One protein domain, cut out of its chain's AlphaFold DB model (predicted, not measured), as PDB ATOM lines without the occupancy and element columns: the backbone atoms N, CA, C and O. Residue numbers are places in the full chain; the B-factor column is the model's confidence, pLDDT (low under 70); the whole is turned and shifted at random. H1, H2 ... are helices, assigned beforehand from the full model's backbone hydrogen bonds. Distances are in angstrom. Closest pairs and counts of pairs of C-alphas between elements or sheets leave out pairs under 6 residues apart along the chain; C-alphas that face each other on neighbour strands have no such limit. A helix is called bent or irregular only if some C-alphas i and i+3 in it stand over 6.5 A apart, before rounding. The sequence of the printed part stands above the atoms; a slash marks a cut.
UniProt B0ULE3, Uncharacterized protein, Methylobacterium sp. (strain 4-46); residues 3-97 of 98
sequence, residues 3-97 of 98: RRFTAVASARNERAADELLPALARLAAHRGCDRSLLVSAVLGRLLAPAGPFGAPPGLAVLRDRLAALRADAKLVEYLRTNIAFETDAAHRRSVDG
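What this domain is: This is residues 3 to 97 of the 98 residues of an uncharacterized protein of Methylobacterium sp. (strain 4-46) (UniProt B0ULE3). Two long helices, bent H1 and H4, run the same way, partly side by side, along a rod; short H3 packs across H1a and short H2 across H4. Residues 3 to 8 stick out. The 95 printed residues have four named helices, H1 to H4, and no named strand: all helix, compact, radius of gyration of the C-alphas 13.7 A, spans 52 by 25 by 19 A.

How they stand to each other: H1, residues 3 to 29, assigned as one helix by its hydrogen bonds, is bent: C-alphas 19 and 22 are 6.7 A apart. Its arms are H1a, residues 3 to 19, and H1b, residues 22 to 29. H1a touches H3, residues 59 to 68, at a steep tilt of 53 degrees; the closest C-alphas, of Ala 17 and Arg 63, are 5.7 A apart. H4, residues 73 to 95, touches H1b with residues 80 to 90 alone, at a shallow tilt of 30 degrees; the closest C-alphas, of Leu 27 and Thr 87, are 5.5 A apart. H2, residues 41 to 46, touches H4, about perpendicular at 76 degrees; the closest C-alphas, of Leu 43 and Leu 79, are 6.8 A apart. In H1a, H1b, H2, H3 and H4 every O i to N i+4 pair is within hydrogen-bond range.

Where its parts are: H1a, 24.8 A long, begins at C-alpha 3 (252.576, 186.613, 262.663); H4, 33.0 A long, ends at C-alpha 95 (300.737, 173.452, 266.901).

The domain as a whole: The printed part has no cut. The links H1 to H2 and H2 to H3 are long. Residues 48 to 56 are among the 21 with pLDDT under 70.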
ATOM      1  N   ARG A   3     252.135 187.950 263.121       54.19
ATOM      2  CA  ARG A   3     252.576 186.613 262.663       54.19
ATOM      3  C   ARG A   3     253.666 186.619 261.580       54.19
ATOM      4  O   ARG A   3     254.458 185.686 261.517       54.19
ATOM      5  N   ARG A   4     253.725 187.650 260.730       59.41
ATOM      6  CA  ARG A   4     254.690 187.715 259.615       59.41
ATOM      7  C   ARG A   4     256.121 187.996 260.080       59.41
ATOM      8  O   ARG A   4     257.052 187.400 259.551       59.41
ATOM      9  N   PHE A   5     256.296 188.848 261.089       58.91
ATOM     10  CA  PHE A   5     257.622 189.173 261.623       58.91
ATOM     11  C   PHE A   5     258.256 187.980 262.340       58.91
ATOM     12  O   PHE A   5     259.448 187.728 262.183       58.91
ATOM     13  N   THR A   6     257.446 187.198 263.058       62.06
ATOM     14  CA  THR A   6     257.900 185.990 263.755       62.06
ATOM     15  C   THR A   6     258.379 184.914 262.777       62.06
ATOM     16  O   THR A   6     259.418 184.307 263.008       62.06
ATOM     17  N   ALA A   7     257.683 184.727 261.649       67.75
ATOM     18  CA  ALA A   7     258.081 183.760 260.623       67.75
ATOM     19  C   ALA A   7     259.421 184.124 259.955       67.75
ATOM     20  O   ALA A   7     260.273 183.260 259.769       67.75
ATOM     21  N   VAL A   8     259.642 185.409 259.648       69.38
ATOM     22  CA  VAL A   8     260.897 185.883 259.034       69.38
ATOM     23  C   VAL A   8     262.077 185.774 260.004       69.38
ATOM     24  O   VAL A   8     263.162 185.356 259.605       69.38
ATOM     25  N   ALA A   9     261.875 186.116 261.281       69.62
ATOM     26  CA  ALA A   9     262.901 185.951 262.309       69.62
ATOM     27  C   ALA A   9     263.237 184.467 262.544       69.62
ATOM     28  O   ALA A   9     264.409 184.118 262.649       69.62
ATOM     29  N   SER A  10     262.226 183.592 262.543       71.88
ATOM     30  CA  SER A  10     262.416 182.143 262.673       71.88
ATOM     31  C   SER A  10     263.221 181.564 261.509       71.88
ATOM     32  O   SER A  10     264.216 180.889 261.744       71.88
ATOM     33  N   ALA A  11     262.856 181.887 260.263       77.69
ATOM     34  CA  ALA A  11     263.573 181.410 259.077       77.69
ATOM     35  C   ALA A  11     265.019 181.938 258.997       77.69
ATOM     36  O   ALA A  11     265.915 181.257 258.501       77.69
ATOM     37  N   ARG A  12     265.274 183.154 259.497       78.62
ATOM     38  CA  ARG A  12     266.634 183.700 259.613       78.62
ATOM     39  C   ARG A  12     267.454 182.941 260.653       78.62
ATOM     40  O   ARG A  12     268.598 182.603 260.376       78.62
ATOM     41  N   ASN A  13     266.876 182.676 261.824       79.12
ATOM     42  CA  ASN A  13     267.556 181.947 262.893       79.12
ATOM     43  C   ASN A  13     267.832 180.493 262.504       79.12
ATOM     44  O   ASN A  13     268.852 179.952 262.910       79.12
ATOM     45  N   GLU A  14     266.957 179.882 261.702       82.56
ATOM     46  CA  GLU A  14     267.188 178.570 261.088       82.56
ATOM     47  C   GLU A  14     268.443 178.574 260.224       82.56
ATOM     48  O   GLU A  14     269.385 177.850 260.528       82.56
ATOM     49  N   ARG A  15     268.505 179.467 259.229       83.56
ATOM     50  CA  ARG A  15     269.677 179.584 258.348       83.56
ATOM     51  C   ARG A  15     270.953 179.896 259.123       83.56
ATOM     52  O   ARG A  15     271.976 179.265 258.899       83.56
ATOM     53  N   ALA A  16     270.883 180.819 260.079       83.69
ATOM     54  CA  ALA A  16     272.024 181.163 260.919       83.69
ATOM     55  C   ALA A  16     272.500 179.977 261.774       83.69
ATOM     56  O   ALA A  16     273.701 179.780 261.937       83.69
ATOM     57  N   ALA A  17     271.580 179.180 262.321       84.50
ATOM     58  CA  ALA A  17     271.935 177.988 263.079       84.50
ATOM     59  C   ALA A  17     272.566 176.917 262.177       84.50
ATOM     60  O   ALA A  17     273.592 176.357 262.558       84.50
ATOM     61  N   ASP A  18     272.011 176.687 260.984       85.50
ATOM     62  CA  ASP A  18     272.557 175.748 259.995       85.50
ATOM     63  C   ASP A  18     273.962 176.156 259.521       85.50
ATOM     64  O   ASP A  18     274.825 175.301 259.328       85.50
ATOM     65  N   GLU A  19     274.226 177.457 259.387       85.06
ATOM     66  CA  GLU A  19     275.543 177.990 259.020       85.06
ATOM     67  C   GLU A  19     276.566 177.893 260.166       85.06
ATOM     68  O   GLU A  19     277.732 177.560 259.941       85.06
ATOM     69  N   LEU A  20     276.152 178.175 261.408       84.56
ATOM     70  CA  LEU A  20     277.049 178.218 262.570       84.56
ATOM     71  C   LEU A  20     277.349 176.828 263.145       84.56
ATOM     72  O   LEU A  20     278.456 176.603 263.638       84.56
ATOM     73  N   LEU A  21     276.402 175.888 263.081       85.56
ATOM     74  CA  LEU A  21     276.544 174.542 263.643       85.56
ATOM     75  C   LEU A  21     277.792 173.784 263.149       85.56
ATOM     76  O   LEU A  21     278.537 173.291 263.999       85.56
ATOM     77  N   PRO A  22     278.094 173.691 261.836       84.06
ATOM     78  CA  PRO A  22     279.288 172.985 261.374       84.06
ATOM     79  C   PRO A  22     280.586 173.667 261.826       84.06
ATOM     80  O   PRO A  22     281.566 172.984 262.119       84.06
ATOM     81  N   ALA A  23     280.608 175.001 261.919       84.12
ATOM     82  CA  ALA A  23     281.773 175.742 262.395       84.12
ATOM     83  C   ALA A  23     282.003 175.520 263.901       84.12
ATOM     84  O   ALA A  23     283.125 175.250 264.324       84.12
ATOM     85  N   LEU A  24     280.928 175.537 264.696       83.25
ATOM     86  CA  LEU A  24     280.962 175.198 266.121       83.25
ATOM     87  C   LEU A  24     281.378 173.744 266.359       83.25
ATOM     88  O   LEU A  24     282.138 173.479 267.285       83.25
ATOM     89  N   ALA A  25     280.919 172.808 265.526       82.25
ATOM     90  CA  ALA A  25     281.311 171.405 265.613       82.25
ATOM     91  C   ALA A  25     282.806 171.207 265.336       82.25
ATOM     92  O   ALA A  25     283.466 170.471 266.063       82.25
ATOM     93  N   ARG A  26     283.360 171.902 264.333       82.75
ATOM     94  CA  ARG A  26     284.805 171.887 264.057       82.75
ATOM     95  C   ARG A  26     285.613 172.482 265.205       82.75
ATOM     96  O   ARG A  26     286.609 171.886 265.592       82.75
ATOM     97  N   LEU A  27     285.165 173.610 265.761       81.00
ATOM     98  CA  LEU A  27     285.804 174.237 266.916       81.00
ATOM     99  C   LEU A  27     285.791 173.299 268.134       81.00
ATOM    100  O   LEU A  27     286.829 173.089 268.746       81.00
ATOM    101  N   ALA A  28     284.649 172.678 268.443       78.38
ATOM    102  CA  ALA A  28     284.514 171.743 269.563       78.38
ATOM    103  C   ALA A  28     285.316 170.441 269.374       78.38
ATOM    104  O   ALA A  28     285.788 169.867 270.349       78.38
ATOM    105  N   ALA A  29     285.486 169.975 268.135       77.88
ATOM    106  CA  ALA A  29     286.308 168.807 267.817       77.88
ATOM    107  C   ALA A  29     287.819 169.115 267.798       77.88
ATOM    108  O   ALA A  29     288.638 168.198 267.690       77.88
ATOM    109  N   HIS A  30     288.208 170.391 267.868       78.25
ATOM    110  CA  HIS A  30     289.600 170.801 267.787       78.25
ATOM    111  C   HIS A  30     290.315 170.602 269.133       78.25
ATOM    112  O   HIS A  30     289.911 171.164 270.147       78.25
ATOM    113  N   ARG A  31     291.430 169.856 269.143       68.19
ATOM    114  CA  ARG A  31     292.150 169.464 270.376       68.19
ATOM    115  C   ARG A  31     292.651 170.638 271.227       68.19
ATOM    116  O   ARG A  31     292.686 170.522 272.442       68.19
ATOM    117  N   GLY A  32     293.019 171.758 270.601       67.69
ATOM    118  CA  GLY A  32     293.446 172.982 271.298       67.69
ATOM    119  C   GLY A  32     292.307 173.908 271.749       67.69
ATOM    120  O   GLY A  32     292.570 175.014 272.227       67.69
ATOM    121  N   CYS A  33     291.042 173.519 271.540       71.31
ATOM    122  CA  CYS A  33     289.901 174.330 271.942       71.31
ATOM    123  C   CYS A  33     289.568 174.091 273.418       71.31
ATOM    124  O   CYS A  33     289.110 173.017 273.801       71.31
ATOM    125  N   ASP A  34     289.745 175.130 274.231       71.50
ATOM    126  CA  ASP A  34     289.287 175.167 275.617       71.50
ATOM    127  C   ASP A  34     288.315 176.336 275.788       71.50
ATOM    128  O   ASP A  34     288.588 177.467 275.376       71.50
ATOM    129  N   ARG A  35     287.179 176.055 276.426       69.75
ATOM    130  CA  ARG A  35     286.137 177.022 276.762       69.75
ATOM    131  C   ARG A  35     286.633 178.205 277.570       69.75
ATOM    132  O   ARG A  35     286.175 179.325 277.362       69.75
ATOM    133  N   SER A  36     287.469 177.918 278.562       67.75
ATOM    134  CA  SER A  36     288.003 178.906 279.495       67.75
ATOM    135  C   SER A  36     288.926 179.893 278.785       67.75
ATOM    136  O   SER A  36     289.135 181.004 279.261       67.75
ATOM    137  N   LEU A  37     289.403 179.494 277.606       72.31
ATOM    138  CA  LEU A  37     290.277 180.250 276.734       72.31
ATOM    139  C   LEU A  37     289.532 180.866 275.539       72.31
ATOM    140  O   LEU A  37     290.186 181.390 274.637       72.31
ATOM    141  N   LEU A  38     288.195 180.785 275.503       74.38
ATOM    142  CA  LEU A  38     287.399 181.534 274.534       74.38
ATOM    143  C   LEU A  38     287.441 183.016 274.901       74.38
ATOM    144  O   LEU A  38     287.006 183.428 275.977       74.38
ATOM    145  N   VAL A  39     287.909 183.824 273.964       75.38
ATOM    146  CA  VAL A  39     287.958 185.282 274.059       75.38
ATOM    147  C   VAL A  39     286.562 185.873 273.847       75.38
ATOM    148  O   VAL A  39     286.186 186.866 274.474       75.38
ATOM    149  N   SER A  40     285.744 185.253 272.990       79.31
ATOM    150  CA  SER A  40     284.383 185.730 272.734       79.31
ATOM    151  C   SER A  40     283.407 185.349 273.854       79.31
ATOM    152  O   SER A  40     282.883 184.235 273.917       79.31
ATOM    153  N   ALA A  41     283.054 186.326 274.697       79.12
ATOM    154  CA  ALA A  41     282.048 186.160 275.751       79.12
ATOM    155  C   ALA A  41     280.658 185.756 275.212       79.12
ATOM    156  O   ALA A  41     279.914 185.027 275.873       79.12
ATOM    157  N   VAL A  42     280.294 186.212 274.006       80.19
ATOM    158  CA  VAL A  42     279.017 185.853 273.362       80.19
ATOM    159  C   VAL A  42     279.030 184.389 272.939       80.19
ATOM    160  O   VAL A  42     278.068 183.670 273.212       80.19
ATOM    161  N   LEU A  43     280.132 183.927 272.344       79.12
ATOM    162  CA  LEU A  43     280.315 182.523 271.988       79.12
ATOM    163  C   LEU A  43     280.305 181.638 273.242       79.12
ATOM    164  O   LEU A  43     279.608 180.626 273.289       79.12
ATOM    165  N   GLY A  44     280.976 182.090 274.303       76.94
ATOM    166  CA  GLY A  44     280.938 181.461 275.615       76.94
ATOM    167  C   GLY A  44     279.516 181.316 276.161       76.94
ATOM    168  O   GLY A  44     279.157 180.245 276.638       76.94
ATOM    169  N   ARG A  45     278.652 182.333 276.051       78.94
ATOM    170  CA  ARG A  45     277.234 182.219 276.462       78.94
ATOM    171  C   ARG A  45     276.445 181.269 275.572       78.94
ATOM    172  O   ARG A  45     275.675 180.454 276.073       78.94
ATOM    173  N   LEU A  46     276.666 181.336 274.264       76.94
ATOM    174  CA  LEU A  46     275.990 180.496 273.280       76.94
ATOM    175  C   LEU A  46     276.349 179.012 273.438       76.94
ATOM    176  O   LEU A  46     275.540 178.148 273.111       76.94
ATOM    177  N   LEU A  47     277.503 178.711 274.032       73.81
ATOM    178  CA  LEU A  47     277.945 177.360 274.369       73.81
ATOM    179  C   LEU A  47     277.595 176.933 275.814       73.81
ATOM    180  O   LEU A  47     277.892 175.807 276.198       73.81
ATOM    181  N   ALA A  48     277.017 177.794 276.669       67.19
ATOM    182  CA  ALA A  48     276.772 177.524 278.110       67.19
ATOM    183  C   ALA A  48     275.735 176.425 278.381       67.19
ATOM    184  O   ALA A  48     274.981 176.060 277.486       67.19
ATOM    185  N   PRO A  49     275.762 175.827 279.583       60.22
ATOM    186  CA  PRO A  49     276.159 174.431 279.750       60.22
ATOM    187  C   PRO A  49     275.335 173.484 278.861       60.22
ATOM    188  O   PRO A  49     274.153 173.246 279.090       60.22
ATOM    189  N   ALA A  50     275.990 172.941 277.839       53.31
ATOM    190  CA  ALA A  50     275.563 171.736 277.141       53.31
ATOM    191  C   ALA A  50     276.631 170.662 277.417       53.31
ATOM    192  O   ALA A  50     277.448 170.365 276.562       53.31
ATOM    193  N   GLY A  51     276.685 170.161 278.657       51.53
ATOM    194  CA  GLY A  51     277.585 169.067 279.048       51.53
ATOM    195  C   GLY A  51     279.098 169.373 279.027       51.53
ATOM    196  O   GLY A  51     279.502 170.521 278.806       51.53
ATOM    197  N   PRO A  52     279.943 168.360 279.320       48.44
ATOM    198  CA  PRO A  52     281.397 168.451 279.169       48.44
ATOM    199  C   PRO A  52     281.771 168.789 277.720       48.44
ATOM    200  O   PRO A  52     281.011 168.500 276.798       48.44
ATOM    201  N   PHE A  53     282.932 169.423 277.540       55.75
ATOM    202  CA  PHE A  53     283.397 170.132 276.338       55.75
ATOM    203  C   PHE A  53     283.703 169.238 275.115       55.75
ATOM    204  O   PHE A  53     284.763 169.332 274.511       55.75
ATOM    205  N   GLY A  54     282.774 168.353 274.756       54.22
ATOM    206  CA  GLY A  54     282.884 167.422 273.633       54.22
ATOM    207  C   GLY A  54     281.708 167.471 272.659       54.22
ATOM    208  O   GLY A  54     281.757 166.801 271.632       54.22
ATOM    209  N   ALA A  55     280.657 168.251 272.941       61.59
ATOM    210  CA  ALA A  55     279.510 168.355 272.048       61.59
ATOM    211  C   ALA A  55     279.018 169.809 271.924       61.59
ATOM    212  O   ALA A  55     278.642 170.416 272.932       61.59
ATOM    213  N   PRO A  56     278.984 170.391 270.708       67.44
ATOM    214  CA  PRO A  56     278.249 171.631 270.487       67.44
ATOM    215  C   PRO A  56     276.758 171.416 270.821       67.44
ATOM    216  O   PRO A  56     276.261 170.289 270.733       67.44
ATOM    217  N   PRO A  57     276.007 172.472 271.190       75.81
ATOM    218  CA  PRO A  57     274.567 172.347 271.380       75.81
ATOM    219  C   PRO A  57     273.907 171.841 270.090       75.81
ATOM    220  O   PRO A  57     274.267 172.268 268.994       75.81
ATOM    221  N   GLY A  58     272.916 170.954 270.218       80.25
ATOM    222  CA  GLY A  58     272.129 170.503 269.069       80.25
ATOM    223  C   GLY A  58     271.418 171.667 268.365       80.25
ATOM    224  O   GLY A  58     271.162 172.709 268.974       80.25
ATOM    225  N   LEU A  59     271.053 171.476 267.093       81.38
ATOM    226  CA  LEU A  59     270.482 172.525 266.235       81.38
ATOM    227  C   LEU A  59     269.283 173.252 266.872       81.38
ATOM    228  O   LEU A  59     269.213 174.477 266.829       81.38
ATOM    229  N   ALA A  60     268.367 172.521 267.515       82.81
ATOM    230  CA  ALA A  60     267.206 173.108 268.196       82.81
ATOM    231  C   ALA A  60     267.615 174.055 269.339       82.81
ATOM    232  O   ALA A  60     267.144 175.185 269.419       82.81
ATOM    233  N   VAL A  61     268.575 173.632 270.165       83.19
ATOM    234  CA  VAL A  61     269.095 174.432 271.283       83.19
ATOM    235  C   VAL A  61     269.845 175.661 270.771       83.19
ATOM    236  O   VAL A  61     269.729 176.746 271.339       83.19
ATOM    237  N   LEU A  62     270.603 175.516 269.681       84.31
ATOM    238  CA  LEU A  62     271.289 176.632 269.037       84.31
ATOM    239  C   LEU A  62     270.294 177.674 268.505       84.31
ATOM    240  O   LEU A  62     270.475 178.869 268.740       84.31
ATOM    241  N   ARG A  63     269.212 177.229 267.854       84.06
ATOM    242  CA  ARG A  63     268.130 178.102 267.371       84.06
ATOM    243  C   ARG A  63     267.472 178.879 268.508       84.06
ATOM    244  O   ARG A  63     267.309 180.093 268.388       84.06
ATOM    245  N   ASP A  64     267.151 178.209 269.611       84.69
ATOM    246  CA  ASP A  64     266.541 178.849 270.781       84.69
ATOM    247  C   ASP A  64     267.475 179.889 271.407       84.69
ATOM    248  O   ASP A  64     267.048 180.988 271.764       84.69
ATOM    249  N   ARG A  65     268.779 179.597 271.469       84.88
ATOM    250  CA  ARG A  65     269.791 180.541 271.967       84.88
ATOM    251  C   ARG A  65     269.947 181.757 271.055       84.88
ATOM    252  O   ARG A  65     270.012 182.877 271.554       84.88
ATOM    253  N   LEU A  66     269.960 181.568 269.735       84.62
ATOM    254  CA  LEU A  66     269.990 182.672 268.770       84.62
ATOM    255  C   LEU A  66     268.719 183.530 268.856       84.62
ATOM    256  O   LEU A  66     268.798 184.759 268.810       84.62
ATOM    257  N   ALA A  67     267.557 182.903 269.048       85.06
ATOM    258  CA  ALA A  67     266.299 183.608 269.265       85.06
ATOM    259  C   ALA A  67     266.315 184.425 270.568       85.06
ATOM    260  O   ALA A  67     265.949 185.601 270.549       85.06
ATOM    261  N   ALA A  68     266.802 183.845 271.669       85.06
ATOM    262  CA  ALA A  68     266.931 184.522 272.960       85.06
ATOM    263  C   ALA A  68     267.892 185.721 272.904       85.06
ATOM    264  O   ALA A  68     267.633 186.759 273.510       85.06
ATOM    265  N   LEU A  69     268.970 185.612 272.121       81.50
ATOM    266  CA  LEU A  69     269.923 186.698 271.877       81.50
ATOM    267  C   LEU A  69     269.418 187.742 270.872       81.50
ATOM    268  O   LEU A  69     270.122 188.717 270.613       81.50
ATOM    269  N   ARG A  70     268.219 187.551 270.304       82.50
ATOM    270  CA  ARG A  70     267.670 188.366 269.211       82.50
ATOM    271  C   ARG A  70     268.683 188.527 268.075       82.50
ATOM    272  O   ARG A  70     268.880 189.634 267.580       82.50
ATOM    273  N   ALA A  71     269.326 187.422 267.697       79.00
ATOM    274  CA  ALA A  71     270.386 187.428 266.705       79.00
ATOM    275  C   ALA A  71     269.916 188.075 265.398       79.00
ATOM    276  O   ALA A  71     268.960 187.637 264.754       79.00
ATOM    277  N   ASP A  72     270.592 189.152 265.021       82.75
ATOM    278  CA  ASP A  72     270.455 189.770 263.714       82.75
ATOM    279  C   ASP A  72     271.598 189.312 262.798       82.75
ATOM    280  O   ASP A  72     272.517 188.604 263.213       82.75
ATOM    281  N   ALA A  73     271.545 189.710 261.527       80.19
ATOM    282  CA  ALA A  73     272.575 189.341 260.560       80.19
ATOM    283  C   ALA A  73     273.985 189.793 260.994       80.19
ATOM    284  O   ALA A  73     274.962 189.114 260.698       80.19
ATOM    285  N   LYS A  74     274.096 190.903 261.734       85.06
ATOM    286  CA  LYS A  74     275.375 191.439 262.206       85.06
ATOM    287  C   LYS A  74     275.935 190.607 263.358       85.06
ATOM    288  O   LYS A  74     277.137 190.365 263.396       85.06
ATOM    289  N   LEU A  75     275.083 190.146 264.273       84.38
ATOM    290  CA  LEU A  75     275.482 189.245 265.349       84.38
ATOM    291  C   LEU A  75     275.906 187.884 264.795       84.38
ATOM    292  O   LEU A  75     276.892 187.327 265.266       84.38
ATOM    293  N   VAL A  76     275.197 187.366 263.789       84.38
ATOM    294  CA  VAL A  76     275.564 186.109 263.117       84.38
ATOM    295  C   VAL A  76     276.922 186.238 262.431       84.38
ATOM    296  O   VAL A  76     277.784 185.384 262.632       84.38
ATOM    297  N   GLU A  77     277.158 187.334 261.706       86.81
ATOM    298  CA  GLU A  77     278.461 187.608 261.091       86.81
ATOM    299  C   GLU A  77     279.568 187.715 262.149       86.81
ATOM    300  O   GLU A  77     280.602 187.062 262.042       86.81
ATOM    301  N   TYR A  78     279.318 188.461 263.227       86.75
ATOM    302  CA  TYR A  78     280.246 188.578 264.351       86.75
ATOM    303  C   TYR A  78     280.567 187.217 264.985       86.75
ATOM    304  O   TYR A  78     281.728 186.932 265.280       86.75
ATOM    305  N   LEU A  79     279.565 186.359 265.191       86.38
ATOM    306  CA  LEU A  79     279.766 185.006 265.710       86.38
ATOM    307  C   LEU A  79     280.621 184.173 264.757       86.38
ATOM    308  O   LEU A  79     281.552 183.516 265.211       86.38
ATOM    309  N   ARG A  80     280.364 184.246 263.447       87.00
ATOM    310  CA  ARG A  80     281.145 183.542 262.425       87.00
ATOM    311  C   ARG A  80     282.610 183.974 262.435       87.00
ATOM    312  O   ARG A  80     283.497 183.122 262.467       87.00
ATOM    313  N   THR A  81     282.860 185.280 262.468       88.50
ATOM    314  CA  THR A  81     284.212 185.840 262.565       88.50
ATOM    315  C   THR A  81     284.916 185.368 263.835       88.50
ATOM    316  O   THR A  81     286.052 184.909 263.764       88.50
ATOM    317  N   ASN A  82     284.244 185.407 264.990       87.31
ATOM    318  CA  ASN A  82     284.846 184.931 266.235       87.31
ATOM    319  C   ASN A  82     285.121 183.430 266.215       87.31
ATOM    320  O   ASN A  82     286.189 183.030 266.641       87.31
ATOM    321  N   ILE A  83     284.223 182.594 265.688       86.25
ATOM    322  CA  ILE A  83     284.482 181.150 265.583       86.25
ATOM    323  C   ILE A  83     285.740 180.886 264.750       86.25
ATOM    324  O   ILE A  83     286.545 180.037 265.129       86.25
ATOM    325  N   ALA A  84     285.944 181.623 263.653       86.12
ATOM    326  CA  ALA A  84     287.159 181.515 262.851       86.12
ATOM    327  C   ALA A  84     288.412 181.922 263.648       86.12
ATOM    328  O   ALA A  84     289.384 181.170 263.662       86.12
ATOM    329  N   PHE A  85     288.369 183.049 264.369       87.19
ATOM    330  CA  PHE A  85     289.473 183.487 265.234       87.19
ATOM    331  C   PHE A  85     289.779 182.498 266.362       87.19
ATOM    332  O   PHE A  85     290.942 182.213 266.626       87.19
ATOM    333  N   GLU A  86     288.756 181.953 267.016       85.44
ATOM    334  CA  GLU A  86     288.916 180.966 268.086       85.44
ATOM    335  C   GLU A  86     289.465 179.645 267.546       85.44
ATOM    336  O   GLU A  86     290.283 179.007 268.202       85.44
ATOM    337  N   THR A  87     289.065 179.247 266.334       83.75
ATOM    338  CA  THR A  87     289.608 178.057 265.665       83.75
ATOM    339  C   THR A  87     291.083 178.255 265.327       83.75
ATOM    340  O   THR A  87     291.884 177.369 265.596       83.75
ATOM    341  N   ASP A  88     291.461 179.422 264.802       84.69
ATOM    342  CA  ASP A  88     292.859 179.772 264.536       84.69
ATOM    343  C   ASP A  88     293.695 179.830 265.826       84.69
ATOM    344  O   ASP A  88     294.791 179.277 265.895       84.69
ATOM    345  N   ALA A  89     293.160 180.432 266.891       83.00
ATOM    346  CA  ALA A  89     293.825 180.485 268.188       83.00
ATOM    347  C   ALA A  89     293.971 179.092 268.823       83.00
ATOM    348  O   ALA A  89     294.994 178.808 269.447       83.00
ATOM    349  N   ALA A  90     292.964 178.228 268.683       82.06
ATOM    350  CA  ALA A  90     293.028 176.833 269.105       82.06
ATOM    351  C   ALA A  90     294.039 176.039 268.264       82.06
ATOM    352  O   ALA A  90     294.750 175.198 268.810       82.06
ATOM    353  N   HIS A  91     294.126 176.317 266.960       81.69
ATOM    354  CA  HIS A  91     295.105 175.720 266.057       81.69
ATOM    355  C   HIS A  91     296.530 176.093 266.455       81.69
ATOM    356  O   HIS A  91     297.329 175.196 266.710       81.69
ATOM    357  N   ARG A  92     296.813 177.387 266.637       82.81
ATOM    358  CA  ARG A  92     298.098 177.868 267.162       82.81
ATOM    359  C   ARG A  92     298.448 177.206 268.488       82.81
ATOM    360  O   ARG A  92     299.494 176.596 268.592       82.81
ATOM    361  N   ARG A  93     297.527 177.159 269.455       80.44
ATOM    362  CA  ARG A  93     297.750 176.443 270.728       80.44
ATOM    363  C   ARG A  93     298.060 174.952 270.565       80.44
ATOM    364  O   ARG A  93     298.775 174.409 271.389       80.44
ATOM    365  N   SER A  94     297.506 174.292 269.548       76.94
ATOM    366  CA  SER A  94     297.763 172.868 269.292       76.94
ATOM    367  C   SER A  94     299.037 172.586 268.498       76.94
ATOM    368  O   SER A  94     299.514 171.459 268.529       76.94
ATOM    369  N   VAL A  95     299.531 173.569 267.739       76.00
ATOM    370  CA  VAL A  95     300.737 173.452 266.901       76.00
ATOM    371  C   VAL A  95     301.959 173.999 267.636       76.00
ATOM    372  O   VAL A  95     303.025 173.408 267.560       76.00
ATOM    373  N   ASP A  96     301.781 175.092 268.378       71.25
ATOM    374  CA  ASP A  96     302.798 175.751 269.202       71.25
ATOM    375  C   ASP A  96     302.847 175.182 270.639       71.25
ATOM    376  O   ASP A  96     303.607 175.673 271.471       71.25
ATOM    377  N   GLY A  97     301.998 174.194 270.950       61.50
ATOM    378  CA  GLY A  97     301.844 173.575 272.270       61.50
ATOM    379  C   GLY A  97     301.967 172.053 272.231       61.50
ATOM    380  O   GLY A  97     300.985 171.356 272.481       61.50
TER     381      GLY A  97